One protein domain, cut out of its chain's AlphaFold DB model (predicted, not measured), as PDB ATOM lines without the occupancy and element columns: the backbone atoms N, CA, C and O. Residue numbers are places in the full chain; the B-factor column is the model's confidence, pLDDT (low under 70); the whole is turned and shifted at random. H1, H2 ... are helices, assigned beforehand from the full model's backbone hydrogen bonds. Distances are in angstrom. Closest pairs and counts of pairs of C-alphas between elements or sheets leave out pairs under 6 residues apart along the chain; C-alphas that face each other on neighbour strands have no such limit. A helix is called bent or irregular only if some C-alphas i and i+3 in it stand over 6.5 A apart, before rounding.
ATOM      1  N   LEU A   8      -1.560  42.558 -61.283       68.94
ATOM      2  CA  LEU A   8      -1.119  41.442 -62.119       68.94
ATOM      3  C   LEU A   8      -1.993  40.188 -61.942       68.94
ATOM      4  O   LEU A   8      -2.334  39.528 -62.921       68.94
ATOM      5  N   ALA A   9      -2.403  39.871 -60.708       72.75
ATOM      6  CA  ALA A   9      -3.276  38.725 -60.435       72.75
ATOM      7  C   ALA A   9      -4.691  38.923 -61.005       72.75
ATOM      8  O   ALA A   9      -5.292  37.995 -61.548       72.75
ATOM      9  N   SER A  10      -5.218  40.145 -60.909       74.56
ATOM     10  CA  SER A  10      -6.526  40.494 -61.473       74.56
ATOM     11  C   SER A  10      -6.487  40.558 -63.003       74.56
ATOM     12  O   SER A  10      -7.402  40.057 -63.655       74.56
ATOM     13  N   GLU A  11      -5.403  41.071 -63.580       69.56
ATOM     14  CA  GLU A  11      -5.171  41.078 -65.021       69.56
ATOM     15  C   GLU A  11      -4.989  39.664 -65.588       69.56
ATOM     16  O   GLU A  11      -5.579  39.350 -66.618       69.56
ATOM     17  N   ALA A  12      -4.258  38.780 -64.904       72.12
ATOM     18  CA  ALA A  12      -4.130  37.374 -65.292       72.12
ATOM     19  C   ALA A  12      -5.470  36.622 -65.201       72.12
ATOM     20  O   ALA A  12      -5.765  35.774 -66.041       72.12
ATOM     21  N   ARG A  13      -6.317  36.960 -64.216       75.62
ATOM     22  CA  ARG A  13      -7.668  36.387 -64.088       75.62
ATOM     23  C   ARG A  13      -8.589  36.801 -65.239       75.62
ATOM     24  O   ARG A  13      -9.409  35.998 -65.665       75.62
ATOM     25  N   ILE A  14      -8.480  38.042 -65.715       74.62
ATOM     26  CA  ILE A  14      -9.327  38.584 -66.793       74.62
ATOM     27  C   ILE A  14      -8.779  38.204 -68.176       74.62
ATOM     28  O   ILE A  14      -9.541  37.855 -69.070       74.62
ATOM     29  N   GLY A  15      -7.461  38.287 -68.358       69.44
ATOM     30  CA  GLY A  15      -6.785  38.107 -69.642       69.44
ATOM     31  C   GLY A  15      -6.344  36.675 -69.951       69.44
ATOM     32  O   GLY A  15      -5.830  36.442 -71.042       69.44
ATOM     33  N   GLY A  16      -6.518  35.733 -69.018       70.25
ATOM     34  CA  GLY A  16      -6.002  34.372 -69.143       70.25
ATOM     35  C   GLY A  16      -4.468  34.314 -69.077       70.25
ATOM     36  O   GLY A  16      -3.815  35.298 -68.713       70.25
ATOM     37  N   PRO A  17      -3.858  33.159 -69.410       62.81
ATOM     38  CA  PRO A  17      -2.410  33.013 -69.438       62.81
ATOM     39  C   PRO A  17      -1.780  34.105 -70.303       62.81
ATOM     40  O   PRO A  17      -2.067  34.239 -71.491       62.81
ATOM     41  N   VAL A  18      -0.878  34.863 -69.686       66.81
ATOM     42  CA  VAL A  18      -0.192  36.041 -70.237       66.81
ATOM     43  C   VAL A  18       0.516  35.772 -71.581       66.81
ATOM     44  O   VAL A  18       0.802  36.695 -72.342       66.81
ATOM     45  N   TYR A  19       0.734  34.498 -71.909       60.06
ATOM     46  CA  TYR A  19       1.440  34.010 -73.089       60.06
ATOM     47  C   TYR A  19       0.965  34.608 -74.427       60.06
ATOM     48  O   TYR A  19       1.806  34.941 -75.258       60.06
ATOM     49  N   TYR A  20      -0.343  34.812 -74.635       58.19
ATOM     50  CA  TYR A  20      -0.868  35.356 -75.902       58.19
ATOM     51  C   TYR A  20      -1.008  36.887 -75.938       58.19
ATOM     52  O   TYR A  20      -1.353  37.441 -76.978       58.19
ATOM     53  N   ARG A  21      -0.744  37.588 -74.826       70.06
ATOM     54  CA  ARG A  21      -0.835  39.063 -74.743       70.06
ATOM     55  C   ARG A  21       0.526  39.748 -74.865       70.06
ATOM     56  O   ARG A  21       0.593  40.969 -74.959       70.06
ATOM     57  N   TRP A  22       1.613  38.984 -74.847       76.81
ATOM     58  CA  TRP A  22       2.962  39.515 -75.007       76.81
ATOM     59  C   TRP A  22       3.354  39.564 -76.480       76.81
ATOM     60  O   TRP A  22       3.119  38.619 -77.223       76.81
ATOM     61  N   MET A  23       4.006  40.652 -76.896       86.38
ATOM     62  CA  MET A  23       4.574  40.776 -78.246       86.38
ATOM     63  C   MET A  23       5.771  39.847 -78.471       86.38
ATOM     64  O   MET A  23       6.123  39.561 -79.611       86.38
ATOM     65  N   TYR A  24       6.363  39.326 -77.396       83.00
ATOM     66  CA  TYR A  24       7.589  38.537 -77.445       83.00
ATOM     67  C   TYR A  24       7.560  37.350 -78.436       83.00
ATOM     68  O   TYR A  24       8.523  37.200 -79.191       83.00
ATOM     69  N   PRO A  25       6.498  36.516 -78.526       83.81
ATOM     70  CA  PRO A  25       6.442  35.441 -79.520       83.81
ATOM     71  C   PRO A  25       6.445  35.962 -80.964       83.81
ATOM     72  O   PRO A  25       7.104  35.377 -81.825       83.81
ATOM     73  N   ILE A  26       5.757  37.079 -81.219       86.81
ATOM     74  CA  ILE A  26       5.668  37.721 -82.539       86.81
ATOM     75  C   ILE A  26       7.027  38.312 -82.920       86.81
ATOM     76  O   ILE A  26       7.539  38.054 -84.008       86.81
ATOM     77  N   GLU A  27       7.658  39.050 -82.008       91.00
ATOM     78  CA  GLU A  27       8.989  39.629 -82.206       91.00
ATOM     79  C   GLU A  27      10.045  38.550 -82.451       91.00
ATOM     80  O   GLU A  27      10.876  38.678 -83.352       91.00
ATOM     81  N   ARG A  28       9.989  37.445 -81.698       91.94
ATOM     82  CA  ARG A  28      10.890  36.304 -81.878       91.94
ATOM     83  C   ARG A  28      10.704  35.648 -83.246       91.94
ATOM     84  O   ARG A  28      11.695  35.296 -83.887       91.94
ATOM     85  N   PHE A  29       9.460  35.501 -83.701       89.81
ATOM     86  CA  PHE A  29       9.161  34.973 -85.031       89.81
ATOM     87  C   PHE A  29       9.697  35.892 -86.137       89.81
ATOM     88  O   PHE A  29      10.433  35.434 -87.009       89.81
ATOM     89  N   LEU A  30       9.432  37.197 -86.057       92.75
ATOM     90  CA  LEU A  30       9.953  38.178 -87.013       92.75
ATOM     91  C   LEU A  30      11.486  38.232 -87.015       92.75
ATOM     92  O   LEU A  30      12.102  38.323 -88.076       92.75
ATOM     93  N   GLY A  31      12.120  38.117 -85.845       93.50
ATOM     94  CA  GLY A  31      13.575  38.019 -85.722       93.50
ATOM     95  C   GLY A  31      14.146  36.798 -86.446       93.50
ATOM     96  O   GLY A  31      15.159  36.909 -87.138       93.50
ATOM     97  N   LYS A  32      13.462  35.650 -86.359       90.69
ATOM     98  CA  LYS A  32      13.815  34.434 -87.102       90.69
ATOM     99  C   LYS A  32      13.672  34.640 -88.613       90.69
ATOM    100  O   LYS A  32      14.623  34.368 -89.338       90.69
ATOM    101  N   LEU A  33      12.557  35.197 -89.085       90.31
ATOM    102  CA  LEU A  33      12.362  35.497 -90.511       90.31
ATOM    103  C   LEU A  33      13.427  36.459 -91.055       90.31
ATOM    104  O   LEU A  33      13.970  36.255 -92.138       90.31
ATOM    105  N   LYS A  34      13.795  37.475 -90.271       90.38
ATOM    106  CA  LYS A  34      14.861  38.416 -90.628       90.38
ATOM    107  C   LYS A  34      16.221  37.730 -90.778       90.38
ATOM    108  O   LYS A  34      17.028  38.174 -91.589       90.38
ATOM    109  N   SER A  35      16.471  36.646 -90.041       90.25
ATOM    110  CA  SER A  35      17.719  35.877 -90.148       90.25
ATOM    111  C   SER A  35      17.870  35.117 -91.475       90.25
ATOM    112  O   SER A  35      18.994  34.786 -91.850       90.25
ATOM    113  N   TYR A  36      16.775  34.890 -92.213       91.75
ATOM    114  CA  TYR A  36      16.805  34.244 -93.534       91.75
ATOM    115  C   TYR A  36      17.295  35.175 -94.635       91.75
ATOM    116  O   TYR A  36      17.878  34.733 -95.620       91.75
ATOM    117  N   VAL A  37      17.146  36.483 -94.441       89.31
ATOM    118  CA  VAL A  37      17.602  37.495 -95.391       89.31
ATOM    119  C   VAL A  37      19.106  37.740 -95.209       89.31
ATOM    120  O   VAL A  37      19.533  38.693 -94.556       89.31
ATOM    121  N   ARG A  38      19.925  36.860 -95.789       87.50
ATOM    122  CA  ARG A  38      21.389  36.973 -95.871       87.50
ATOM    123  C   ARG A  38      21.834  37.904 -96.996       87.50
ATOM    124  O   ARG A  38      22.786  38.659 -96.809       87.50
ATOM    125  N   ASN A  39      21.132  37.896 -98.131       89.19
ATOM    126  CA  ASN A  39      21.409  38.785 -99.259       89.19
ATOM    127  C   ASN A  39      20.326  39.866 -99.396       89.19
ATOM    128  O   ASN A  39      19.199  39.588 -99.800       89.19
ATOM    129  N   ARG A  40      20.677  41.123 -99.094       85.75
ATOM    130  CA  ARG A  40      19.739  42.257 -99.193       85.75
ATOM    131  C   ARG A  40      19.418  42.664-100.631       85.75
ATOM    132  O   ARG A  40      18.385  43.286-100.846       85.75
ATOM    133  N   SER A  41      20.263  42.303-101.597       90.12
ATOM    134  CA  SER A  41      20.033  42.589-103.018       90.12
ATOM    135  C   SER A  41      18.984  41.657-103.638       90.12
ATOM    136  O   SER A  41      18.368  42.014-104.635       90.12
ATOM    137  N   HIS A  42      18.752  40.483-103.033       90.50
ATOM    138  CA  HIS A  42      17.775  39.486-103.479       90.50
ATOM    139  C   HIS A  42      16.984  38.938-102.287       90.50
ATOM    140  O   HIS A  42      17.230  37.832-101.806       90.50
ATOM    141  N   LEU A  43      16.029  39.736-101.807       89.56
ATOM    142  CA  LEU A  43      15.262  39.436-100.596       89.56
ATOM    143  C   LEU A  43      14.460  38.135-100.712       89.56
ATOM    144  O   LEU A  43      14.566  37.280 -99.838       89.56
ATOM    145  N   GLU A  44      13.700  37.972-101.794       90.56
ATOM    146  CA  GLU A  44      12.836  36.803-101.997       90.56
ATOM    147  C   GLU A  44      13.647  35.513-102.137       90.56
ATOM    148  O   GLU A  44      13.350  34.521-101.475       90.56
ATOM    149  N   GLY A  45      14.725  35.552-102.929       92.44
ATOM    150  CA  GLY A  45      15.613  34.404-103.121       92.44
ATOM    151  C   GLY A  45      16.314  33.995-101.828       92.44
ATOM    152  O   GLY A  45      16.290  32.826-101.457       92.44
ATOM    153  N   SER A  46      16.865  34.965-101.091       91.94
ATOM    154  CA  SER A  46      17.519  34.688 -99.810       91.94
ATOM    155  C   SER A  46      16.538  34.155 -98.765       91.94
ATOM    156  O   SER A  46      16.901  33.295 -97.966       91.94
ATOM    157  N   PHE A  47      15.305  34.664 -98.752       92.06
ATOM    158  CA  PHE A  47      14.273  34.191 -97.838       92.06
ATOM    159  C   PHE A  47      13.862  32.749 -98.150       92.06
ATOM    160  O   PHE A  47      13.832  31.919 -97.243       92.06
ATOM    161  N   ALA A  48      13.598  32.442 -99.424       94.56
ATOM    162  CA  ALA A  48      13.253  31.096 -99.869       94.56
ATOM    163  C   ALA A  48      14.375  30.093 -99.558       94.56
ATOM    164  O   ALA A  48      14.108  29.023 -99.021       94.56
ATOM    165  N   GLU A  49      15.634  30.459 -99.807       93.44
ATOM    166  CA  GLU A  49      16.794  29.620 -99.487       93.44
ATOM    167  C   GLU A  49      16.908  29.339 -97.982       93.44
ATOM    168  O   GLU A  49      17.107  28.192 -97.568       93.44
ATOM    169  N   GLY A  50      16.751  30.373 -97.147       93.50
ATOM    170  CA  GLY A  50      16.774  30.229 -95.692       93.50
ATOM    171  C   GLY A  50      15.638  29.346 -95.174       93.50
ATOM    172  O   GLY A  50      15.864  28.517 -94.291       93.50
ATOM    173  N   TYR A  51      14.446  29.477 -95.760       92.25
ATOM    174  CA  TYR A  51      13.284  28.658 -95.426       92.25
ATOM    175  C   TYR A  51      13.487  27.187 -95.814       92.25
ATOM    176  O   TYR A  51      13.364  26.314 -94.957       92.25
ATOM    177  N   VAL A  52      13.892  26.913 -97.061       94.12
ATOM    178  CA  VAL A  52      14.186  25.551 -97.543       94.12
ATOM    179  C   VAL A  52      15.274  24.901 -96.691       94.12
ATOM    180  O   VAL A  52      15.141  23.751 -96.284       94.12
ATOM    181  N   SER A  53      16.324  25.651 -96.347       92.31
ATOM    182  CA  SER A  53      17.383  25.166 -95.458       92.31
ATOM    183  C   SER A  53      16.845  24.779 -94.076       92.31
ATOM    184  O   SER A  53      17.262  23.765 -93.516       92.31
ATOM    185  N   GLU A  54      15.921  25.563 -93.508       91.12
ATOM    186  CA  GLU A  54      15.315  25.237 -92.216       91.12
ATOM    187  C   GLU A  54      14.426  23.990 -92.287       91.12
ATOM    188  O   GLU A  54      14.522  23.124 -91.413       91.12
ATOM    189  N   GLU A  55      13.590  23.871 -93.320       91.44
ATOM    190  CA  GLU A  55      12.756  22.685 -93.532       91.44
ATOM    191  C   GLU A  55      13.620  21.437 -93.693       91.44
ATOM    192  O   GLU A  55      13.408  20.444 -93.000       91.44
ATOM    193  N   CYS A  56      14.668  21.508 -94.512       90.38
ATOM    194  CA  CYS A  56      15.654  20.445 -94.665       90.38
ATOM    195  C   CYS A  56      16.250  20.006 -93.318       90.38
ATOM    196  O   CYS A  56      16.230  18.822 -92.985       90.38
ATOM    197  N   LEU A  57      16.721  20.947 -92.494       87.94
ATOM    198  CA  LEU A  57      17.254  20.650 -91.156       87.94
ATOM    199  C   LEU A  57      16.202  20.086 -90.188       87.94
ATOM    200  O   LEU A  57      16.562  19.492 -89.168       87.94
ATOM    201  N   THR A  58      14.921  20.280 -90.492       88.31
ATOM    202  CA  THR A  58      13.789  19.752 -89.729       88.31
ATOM    203  C   THR A  58      13.421  18.335 -90.154       88.31
ATOM    204  O   THR A  58      13.210  17.484 -89.295       88.31
ATOM    205  N   PHE A  59      13.424  18.049 -91.458       86.69
ATOM    206  CA  PHE A  59      13.043  16.745 -92.001       86.69
ATOM    207  C   PHE A  59      14.184  15.724 -92.044       86.69
ATOM    208  O   PHE A  59      13.949  14.553 -91.764       86.69
ATOM    209  N   PHE A  60      15.420  16.126 -92.359       86.38
ATOM    210  CA  PHE A  60      16.549  15.190 -92.464       86.38
ATOM    211  C   PHE A  60      16.819  14.348 -91.207       86.38
ATOM    212  O   PHE A  60      17.121  13.166 -91.367       86.38
ATOM    213  N   PRO A  61      16.660  14.871 -89.975       86.75
ATOM    214  CA  PRO A  61      16.765  14.070 -88.758       86.75
ATOM    215  C   PRO A  61      15.907  12.804 -88.734       86.75
ATOM    216  O   PRO A  61      16.324  11.826 -88.128       86.75
ATOM    217  N   LEU A  62      14.760  12.791 -89.419       84.81
ATOM    218  CA  LEU A  62      13.875  11.621 -89.490       84.81
ATOM    219  C   LEU A  62      14.497  10.441 -90.251       84.81
ATOM    220  O   LEU A  62      14.029   9.315 -90.121       84.81
ATOM    221  N   TYR A  63      15.533  10.700 -91.048       86.75
ATOM    222  CA  TYR A  63      16.229   9.703 -91.857       86.75
ATOM    223  C   TYR A  63      17.619   9.354 -91.311       86.75
ATOM    224  O   TYR A  63      18.288   8.479 -91.862       86.75
ATOM    225  N   PHE A  64      18.079  10.028 -90.253       84.94
ATOM    226  CA  PHE A  64      19.344   9.696 -89.608       84.94
ATOM    227  C   PHE A  64      19.169   8.585 -88.575       84.94
ATOM    228  O   PHE A  64      18.098   8.387 -88.007       84.94
ATOM    229  N   ALA A  65      20.254   7.854 -88.326       81.38
ATOM    230  CA  ALA A  65      20.297   6.896 -87.236       81.38
ATOM    231  C   ALA A  65      20.211   7.620 -85.880       81.38
ATOM    232  O   ALA A  65      20.715   8.731 -85.730       81.38
ATOM    233  N   GLU A  66      19.616   6.964 -84.885       79.94
ATOM    234  CA  GLU A  66      19.278   7.543 -83.572       79.94
ATOM    235  C   GLU A  66      20.475   8.166 -82.828       79.94
ATOM    236  O   GLU A  66      20.333   9.156 -82.115       79.94
ATOM    237  N   HIS A  67      21.679   7.636 -83.053       80.38
ATOM    238  CA  HIS A  67      22.921   8.125 -82.451       80.38
ATOM    239  C   HIS A  67      23.454   9.427 -83.074       80.38
ATOM    240  O   HIS A  67      24.438   9.984 -82.585       80.38
ATOM    241  N   VAL A  68      22.867   9.909 -84.172       83.50
ATOM    242  CA  VAL A  68      23.278  11.165 -84.803       83.50
ATOM    243  C   VAL A  68      22.620  12.323 -84.064       83.50
ATOM    244  O   VAL A  68      21.400  12.498 -84.079       83.50
ATOM    245  N   GLU A  69      23.438  13.163 -83.436       81.12
ATOM    246  CA  GLU A  69      22.936  14.353 -82.763       81.12
ATOM    247  C   GLU A  69      22.374  15.366 -83.765       81.12
ATOM    248  O   GLU A  69      23.095  15.986 -84.549       81.12
ATOM    249  N   THR A  70      21.072  15.617 -83.674       82.94
ATOM    250  CA  THR A  70      20.390  16.651 -84.456       82.94
ATOM    251  C   THR A  70      19.807  17.718 -83.541       82.94
ATOM    252  O   THR A  70      19.690  17.528 -82.333       82.94
ATOM    253  N   ARG A  71      19.388  18.857 -84.103       78.75
ATOM    254  CA  ARG A  71      18.671  19.900 -83.345       78.75
ATOM    255  C   ARG A  71      17.442  19.354 -82.594       78.75
ATOM    256  O   ARG A  71      17.083  19.937 -81.579       78.75
ATOM    257  N   HIS A  72      16.824  18.281 -83.090       77.88
ATOM    258  CA  HIS A  72      15.599  17.694 -82.538       77.88
ATOM    259  C   HIS A  72      15.862  16.656 -81.443       77.88
ATOM    260  O   HIS A  72      15.021  16.500 -80.570       77.88
ATOM    261  N   ASN A  73      17.018  15.984 -81.475       75.94
ATOM    262  CA  ASN A  73      17.410  14.996 -80.460       75.94
ATOM    263  C   ASN A  73      18.258  15.608 -79.326       75.94
ATOM    264  O   ASN A  73      18.570  14.963 -78.332       75.94
ATOM    265  N   LYS A  74      18.678  16.870 -79.460       75.00
ATOM    266  CA  LYS A  74      19.423  17.551 -78.397       75.00
ATOM    267  C   LYS A  74      18.491  17.885 -77.242       75.00
ATOM    268  O   LYS A  74      17.530  18.631 -77.431       75.00
ATOM    269  N   LEU A  75      18.846  17.400 -76.053       71.50
ATOM    270  CA  LEU A  75      18.202  17.788 -74.803       71.50
ATOM    271  C   LEU A  75      18.163  19.312 -74.677       71.50
ATOM    272  O   LEU A  75      19.105  20.026 -75.056       71.50
ATOM    273  N   GLY A  76      17.047  19.818 -74.152       66.50
ATOM    274  CA  GLY A  76      16.880  21.230 -73.864       66.50
ATOM    275  C   GLY A  76      18.026  21.755 -72.996       66.50
ATOM    276  O   GLY A  76      18.650  21.030 -72.227       66.50
ATOM    277  N   ARG A  77      18.308  23.061 -73.072       62.16
ATOM    278  CA  ARG A  77      19.428  23.696 -72.340       62.16
ATOM    279  C   ARG A  77      19.422  23.416 -70.823       62.16
ATOM    280  O   ARG A  77      20.480  23.514 -70.201       62.16
ATOM    281  N   ASN A  78      18.254  23.081 -70.272       63.66
ATOM    282  CA  ASN A  78      18.008  22.795 -68.859       63.66
ATOM    283  C   ASN A  78      17.597  21.335 -68.592       63.66
ATOM    284  O   ASN A  78      17.196  21.031 -67.477       63.66
ATOM    285  N   GLU A  79      17.637  20.460 -69.592       60.84
ATOM    286  CA  GLU A  79      17.303  19.045 -69.445       60.84
ATOM    287  C   GLU A  79      18.615  18.277 -69.265       60.84
ATOM    288  O   GLU A  79      19.492  18.303 -70.129       60.84
ATOM    289  N   LEU A  80      18.789  17.674 -68.090       59.03
ATOM    290  CA  LEU A  80      19.900  16.775 -67.797       59.03
ATOM    291  C   LEU A  80      19.439  15.331 -68.024       59.03
ATOM    292  O   LEU A  80      18.348  14.968 -67.598       59.03
ATOM    293  N   ASP A  81      20.295  14.522 -68.653       58.06
ATOM    294  CA  ASP A  81      20.086  13.085 -68.922       58.06
ATOM    295  C   ASP A  81      20.177  12.214 -67.650       58.06
ATOM    296  O   ASP A  81      19.934  11.009 -67.643       58.06
ATOM    297  N   GLU A  82      20.530  12.823 -66.518       55.28
ATOM    298  CA  GLU A  82      20.734  12.101 -65.273       55.28
ATOM    299  C   GLU A  82      19.473  12.155 -64.409       55.28
ATOM    300  O   GLU A  82      19.217  13.122 -63.683       55.28
ATOM    301  N   ASN A  83      18.722  11.050 -64.475       51.81
ATOM    302  CA  ASN A  83      17.790  10.571 -63.454       51.81
ATOM    303  C   ASN A  83      18.515  10.411 -62.105       51.81
ATOM    304  O   ASN A  83      18.769   9.303 -61.633       51.81
ATOM    305  N   ILE A  84      18.872  11.518 -61.463       51.44
ATOM    306  CA  ILE A  84      19.206  11.513 -60.044       51.44
ATOM    307  C   ILE A  84      17.860  11.551 -59.334       51.44
ATOM    308  O   ILE A  84      17.179  12.572 -59.349       51.44
ATOM    309  N   PHE A  85      17.458  10.395 -58.806       49.44
ATOM    310  CA  PHE A  85      16.269  10.192 -57.985       49.44
ATOM    311  C   PHE A  85      16.099  11.335 -56.974       49.44
ATOM    312  O   PHE A  85      16.742  11.324 -55.926       49.44
ATOM    313  N   ASN A  86      15.224  12.302 -57.259       53.03
ATOM    314  CA  ASN A  86      14.747  13.213 -56.228       53.03
ATOM    315  C   ASN A  86      13.317  12.808 -55.860       53.03
ATOM    316  O   ASN A  86      12.402  12.840 -56.688       53.03
ATOM    317  N   GLU A  87      13.128  12.420 -54.601       53.50
ATOM    318  CA  GLU A  87      11.812  12.289 -53.982       53.50
ATOM    319  C   GLU A  87      11.217  13.698 -53.820       53.50
ATOM    320  O   GLU A  87      11.501  14.418 -52.865       53.50
ATOM    321  N   GLY A  88      10.430  14.141 -54.803       59.41
ATOM    322  CA  GLY A  88       9.811  15.466 -54.817       59.41
ATOM    323  C   GLY A  88       8.753  15.614 -55.912       59.41
ATOM    324  O   GLY A  88       8.583  14.743 -56.762       59.41
ATOM    325  N   LEU A  89       8.006  16.723 -55.896       55.06
ATOM    326  CA  LEU A  89       7.018  17.027 -56.940       55.06
ATOM    327  C   LEU A  89       7.712  17.139 -58.308       55.06
ATOM    328  O   LEU A  89       8.680  17.886 -58.442       55.06
ATOM    329  N   ASN A  90       7.164  16.476 -59.334       58.28
ATOM    330  CA  ASN A  90       7.732  16.404 -60.693       58.28
ATOM    331  C   ASN A  90       8.136  17.764 -61.298       58.28
ATOM    332  O   ASN A  90       9.075  17.841 -62.081       58.28
ATOM    333  N   ILE A  91       7.459  18.846 -60.906       55.56
ATOM    334  CA  ILE A  91       7.706  20.212 -61.396       55.56
ATOM    335  C   ILE A  91       9.076  20.751 -60.947       55.56
ATOM    336  O   ILE A  91       9.659  21.593 -61.623       55.56
ATOM    337  N   PHE A  92       9.612  20.261 -59.826       57.22
ATOM    338  CA  PHE A  92      10.927  20.649 -59.305       57.22
ATOM    339  C   PHE A  92      12.009  19.604 -59.583       57.22
ATOM    340  O   PHE A  92      13.136  19.757 -59.122       57.22
ATOM    341  N   ASN A  93      11.676  18.549 -60.330       56.25
ATOM    342  CA  ASN A  93      12.565  17.415 -60.559       56.25
ATOM    343  C   ASN A  93      13.512  17.615 -61.755       56.25
ATOM    344  O   ASN A  93      14.337  16.761 -62.062       56.25
ATOM    345  N   THR A  94      13.407  18.751 -62.447       55.28
ATOM    346  CA  THR A  94      14.302  19.093 -63.550       55.28
ATOM    347  C   THR A  94      15.597  19.670 -62.992       55.28
ATOM    348  O   THR A  94      15.642  20.825 -62.554       55.28
ATOM    349  N   ASN A  95      16.662  18.872 -63.008       57.91
ATOM    350  CA  ASN A  95      17.989  19.346 -62.646       57.91
ATOM    351  C   ASN A  95      18.416  20.435 -63.653       57.91
ATOM    352  O   ASN A  95      18.541  20.180 -64.847       57.91
ATOM    353  N   GLY A  96      18.629  21.667 -63.186       55.09
ATOM    354  CA  GLY A  96      19.114  22.756 -64.036       55.09
ATOM    355  C   GLY A  96      20.592  22.585 -64.403       55.09
ATOM    356  O   GLY A  96      21.398  22.103 -63.603       55.09
ATOM    357  N   ARG A  97      20.985  23.030 -65.602       57.62
ATOM    358  CA  ARG A  97      22.393  23.063 -66.018       57.62
ATOM    359  C   ARG A  97      23.110  24.225 -65.324       57.62
ATOM    360  O   ARG A  97      22.803  25.387 -65.586       57.62
ATOM    361  N   ALA A  98      24.073  23.920 -64.454       58.47
ATOM    362  CA  ALA A  98      24.921  24.941 -63.843       58.47
ATOM    363  C   ALA A  98      25.708  25.694 -64.931       58.47
ATOM    364  O   ALA A  98      26.272  25.079 -65.837       58.47
ATOM    365  N   LEU A  99      25.724  27.026 -64.851       59.44
ATOM    366  CA  LEU A  99      26.443  27.886 -65.800       59.44
ATOM    367  C   LEU A  99      27.971  27.832 -65.604       59.44
ATOM    368  O   LEU A  99      28.712  28.156 -66.528       59.44
ATOM    369  N   GLU A 100      28.431  27.393 -64.427       67.38
ATOM    370  CA  GLU A 100      29.836  27.347 -64.005       67.38
ATOM    371  C   GLU A 100      30.227  25.966 -63.436       67.38
ATOM    372  O   GLU A 100      29.394  25.067 -63.295       67.38
ATOM    373  N   LYS A 101      31.516  25.785 -63.105       61.03
ATOM    374  CA  LYS A 101      32.051  24.566 -62.472       61.03
ATOM    375  C   LYS A 101      31.355  24.319 -61.123       61.03
ATOM    376  O   LYS A 101      31.340  25.185 -60.254       61.03
ATOM    377  N   LYS A 102      30.794  23.121 -60.947       63.81
ATOM    378  CA  LYS A 102      30.028  22.727 -59.757       63.81
ATOM    379  C   LYS A 102      30.972  22.406 -58.589       63.81
ATOM    380  O   LYS A 102      31.562  21.332 -58.563       63.81
ATOM    381  N   GLU A 103      31.071  23.290 -57.600       63.69
ATOM    382  CA  GLU A 103      31.500  22.890 -56.255       63.69
ATOM    383  C   GLU A 103      30.273  22.399 -55.485       63.69
ATOM    384  O   GLU A 103      29.428  23.185 -55.052       63.69
ATOM    385  N   VAL A 104      30.140  21.081 -55.335       68.12
ATOM    386  CA  VAL A 104      29.081  20.501 -54.504       68.12
ATOM    387  C   VAL A 104      29.475  20.683 -53.043       68.12
ATOM    388  O   VAL A 104      30.286  19.929 -52.514       68.12
ATOM    389  N   LYS A 105      28.906  21.692 -52.380       71.00
ATOM    390  CA  LYS A 105      28.983  21.811 -50.920       71.00
ATOM    391  C   LYS A 105      27.817  21.057 -50.300       71.00
ATOM    392  O   LYS A 105      26.661  21.436 -50.473       71.00
ATOM    393  N   ILE A 106      28.139  19.986 -49.586       76.44
ATOM    394  CA  ILE A 106      27.182  19.270 -48.746       76.44
ATOM    395  C   ILE A 106      26.976  20.118 -47.490       76.44
ATOM    396  O   ILE A 106      27.934  20.452 -46.788       76.44
ATOM    397  N   PHE A 107      25.734  20.518 -47.242       77.50
ATOM    398  CA  PHE A 107      25.373  21.298 -46.066       77.50
ATOM    399  C   PHE A 107      25.149  20.383 -44.862       77.50
ATOM    400  O   PHE A 107      24.624  19.284 -44.997       77.50
ATOM    401  N   ASN A 108      25.542  20.855 -43.679       85.88
ATOM    402  CA  ASN A 108      25.276  20.172 -42.414       85.88
ATOM    403  C   ASN A 108      23.803  20.374 -42.006       85.88
ATOM    404  O   ASN A 108      23.240  21.443 -42.263       85.88
ATOM    405  N   ASP A 109      23.200  19.420 -41.301       86.25
ATOM    406  CA  ASP A 109      21.792  19.452 -40.880       86.25
ATOM    407  C   ASP A 109      21.432  20.741 -40.131       86.25
ATOM    408  O   ASP A 109      20.401  21.365 -40.387       86.25
ATOM    409  N   TYR A 110      22.337  21.228 -39.278       89.88
ATOM    410  CA  TYR A 110      22.160  22.499 -38.572       89.88
ATOM    411  C   TYR A 110      21.996  23.693 -39.530       89.88
ATOM    412  O   TYR A 110      21.162  24.578 -39.317       89.88
ATOM    413  N   THR A 111      22.776  23.718 -40.614       85.88
ATOM    414  CA  THR A 111      22.699  24.785 -41.622       85.88
ATOM    415  C   THR A 111      21.427  24.702 -42.462       85.88
ATOM    416  O   THR A 111      20.849  25.744 -42.773       85.88
ATOM    417  N   LEU A 112      20.939  23.490 -42.747       84.31
ATOM    418  CA  LEU A 112      19.674  23.274 -43.450       84.31
ATOM    419  C   LEU A 112      18.474  23.730 -42.613       84.31
ATOM    420  O   LEU A 112      17.612  24.447 -43.121       84.31
ATOM    421  N   ILE A 113      18.454  23.411 -41.314       88.94
ATOM    422  CA  ILE A 113      17.404  23.864 -40.386       88.94
ATOM    423  C   ILE A 113      17.359  25.396 -40.329       88.94
ATOM    424  O   ILE A 113      16.283  25.995 -40.404       88.94
ATOM    425  N   LYS A 114      18.524  26.050 -40.255       87.31
ATOM    426  CA  LYS A 114      18.613  27.516 -40.230       87.31
ATOM    427  C   LYS A 114      18.141  28.148 -41.545       87.31
ATOM    428  O   LYS A 114      17.433  29.154 -41.515       87.31
ATOM    429  N   ALA A 115      18.485  27.554 -42.687       85.31
ATOM    430  CA  ALA A 115      18.011  28.006 -43.995       85.31
ATOM    431  C   ALA A 115      16.486  27.862 -44.128       85.31
ATOM    432  O   ALA A 115      15.812  28.798 -44.555       85.31
ATOM    433  N   HIS A 116      15.926  26.735 -43.683       84.12
ATOM    434  CA  HIS A 116      14.484  26.496 -43.687       84.12
ATOM    435  C   HIS A 116      13.728  27.523 -42.823       84.12
ATOM    436  O   HIS A 116      12.741  28.111 -43.265       84.12
ATOM    437  N   GLN A 117      14.225  27.815 -41.615       85.56
ATOM    438  CA  GLN A 117      13.651  28.852 -40.747       85.56
ATOM    439  C   GLN A 117      13.716  30.250 -41.374       85.56
ATOM    440  O   GLN A 117      12.760  31.018 -41.267       85.56
ATOM    441  N   TYR A 118      14.815  30.575 -42.058       83.12
ATOM    442  CA  TYR A 118      14.961  31.846 -42.763       83.12
ATOM    443  C   TYR A 118      13.930  31.993 -43.891       83.12
ATOM    444  O   TYR A 118      13.246  33.015 -43.962       83.12
ATOM    445  N   VAL A 119      13.734  30.956 -44.711       85.81
ATOM    446  CA  VAL A 119      12.704  30.955 -45.765       85.81
ATOM    447  C   VAL A 119      11.304  31.149 -45.171       85.81
ATOM    448  O   VAL A 119      10.549  32.000 -45.640       85.81
ATOM    449  N   LEU A 120      10.972  30.442 -44.086       83.81
ATOM    450  CA  LEU A 120       9.686  30.609 -43.397       83.81
ATOM    451  C   LEU A 120       9.486  32.019 -42.823       83.81
ATOM    452  O   LEU A 120       8.356  32.502 -42.759       83.81
ATOM    453  N   SER A 121      10.565  32.687 -42.412       78.62
ATOM    454  CA  SER A 121      10.506  34.065 -41.915       78.62
ATOM    455  C   SER A 121      10.219  35.088 -43.020       78.62
ATOM    456  O   SER A 121       9.582  36.103 -42.753       78.62
ATOM    457  N   ILE A 122      10.631  34.800 -44.259       73.56
ATOM    458  CA  ILE A 122      10.369  35.651 -45.427       73.56
ATOM    459  C   ILE A 122       8.909  35.536 -45.868       73.56
ATOM    460  O   ILE A 122       8.292  36.546 -46.178       73.56
ATOM    461  N   VAL A 123       8.342  34.325 -45.863       67.44
ATOM    462  CA  VAL A 123       6.961  34.070 -46.322       67.44
ATOM    463  C   VAL A 123       5.903  34.587 -45.335       67.44
ATOM    464  O   VAL A 123       4.754  34.799 -45.709       67.44
ATOM    465  N   ARG A 124       6.269  34.808 -44.066       55.47
ATOM    466  CA  ARG A 124       5.370  35.349 -43.029       55.47
ATOM    467  C   ARG A 124       5.284  36.885 -42.992       55.47
ATOM    468  O   ARG A 124       4.604  37.405 -42.110       55.47
ATOM    469  N   LYS A 125       5.957  37.596 -43.897       48.34
ATOM    470  CA  LYS A 125       5.868  39.056 -44.060       48.34
ATOM    471  C   LYS A 125       5.044  39.417 -45.287       48.34
ATOM    472  O   LYS A 125       4.307  40.419 -45.185       48.34
TER     473      LYS A 125
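This is residues 8 to 125 of the 125 residues of the protein "DUF4218 domain-containing protein" of Dendrobium catenatum (UniProt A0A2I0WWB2). The model is a flat, open horseshoe of helices and loops: H1 and H2 run along one side, H2 meets the early part of H3 in an L-shaped corner, and a long stretch with no named element, residues 64 to 108, leads from the end of H3 across to H4, alone at the far end. The corner of H2 and H3 is the one place where two named helices touch, and H4 sticks out with residues 99 to 125, which stand free. The printed part has 118 residues, with four named helices in the order H1, H2, H3, H4 and no named strand. Its class is all helix, meaning that the residues in named elements are helical, though these are 57 of the 118 printed residues, under half. The whole is extended, with a radius of gyration of the C-alphas of 23.0 A, and the C-alphas span 66 by 45 by 24 A.

The printed part begins with H1, residues 8 to 15, which runs 10.0 A from C-alpha 8 at (-1.119, 41.442, -62.119) to C-alpha 15. After a short link of 8 residues comes H2, residues 24 to 36, which is 19.0 A long. A short link of 6 residues leads to H3, residues 43 to 63, the longest helix with 21 residues. H3 runs 31.0 A from C-alpha 43 at (15.262, 39.436, -100.596) to C-alpha 63 at (16.229, 9.703, -91.857). H3 is neither bent nor irregular, but only just: C-alphas 58 and 61 are 6.5 A apart. A long link of 45 residues, 64 to 108, then leads to H4, residues 109 to 123, which is 21.5 A long and ends with C-alpha 123 at (6.961, 34.070, -46.322).

H1 touches no helix; it is apart from H2, H3 and H4. Residues 9 to 17, of which 9 to 15 belong to H1, stand free. Residues 19 to 32, of which 24 to 32 belong to H2, stand free as well. H2 touches H3 with residues 33 to 36 alone, and H3 touches H2 with residues 46 to 51 alone. The closest C-alphas of the two are those of Tyr 36 and Gly 50, 4.6 A apart, and 8 pairs of C-alphas are within 8 A. Their lines are about perpendicular, at 78 degrees, and their centres are 15.7 A apart. H4 is apart from H1, H2 and H3. In H1 and H4 every O i to N i+4 pair is within hydrogen-bond range, while H2 has 8 of 9 such pairs within range and H3 has 14 of 17.

The two C-alphas farthest apart are those of Ser 41 and Tyr 110, at 67.5 A, while the first and last printed C-alphas, of Leu 8 and Lys 125, are 19.5 A apart. The printed part has no cut, and Lys 125 is the chain's last residue. The link from H3 to H4 is long; its C-alphas lie 6 to 33 A from the mean of all C-alphas, and within it residues 87 to 92 stand free. The mean pLDDT of the printed part is 76.6. It is under 70 in 39 residues: 8, 11, 15, 17 to 20, 76 to 104 and 123 to 125. The mean pLDDT is 90 in H2 and in H3, 83 in H4 and 72 in H1.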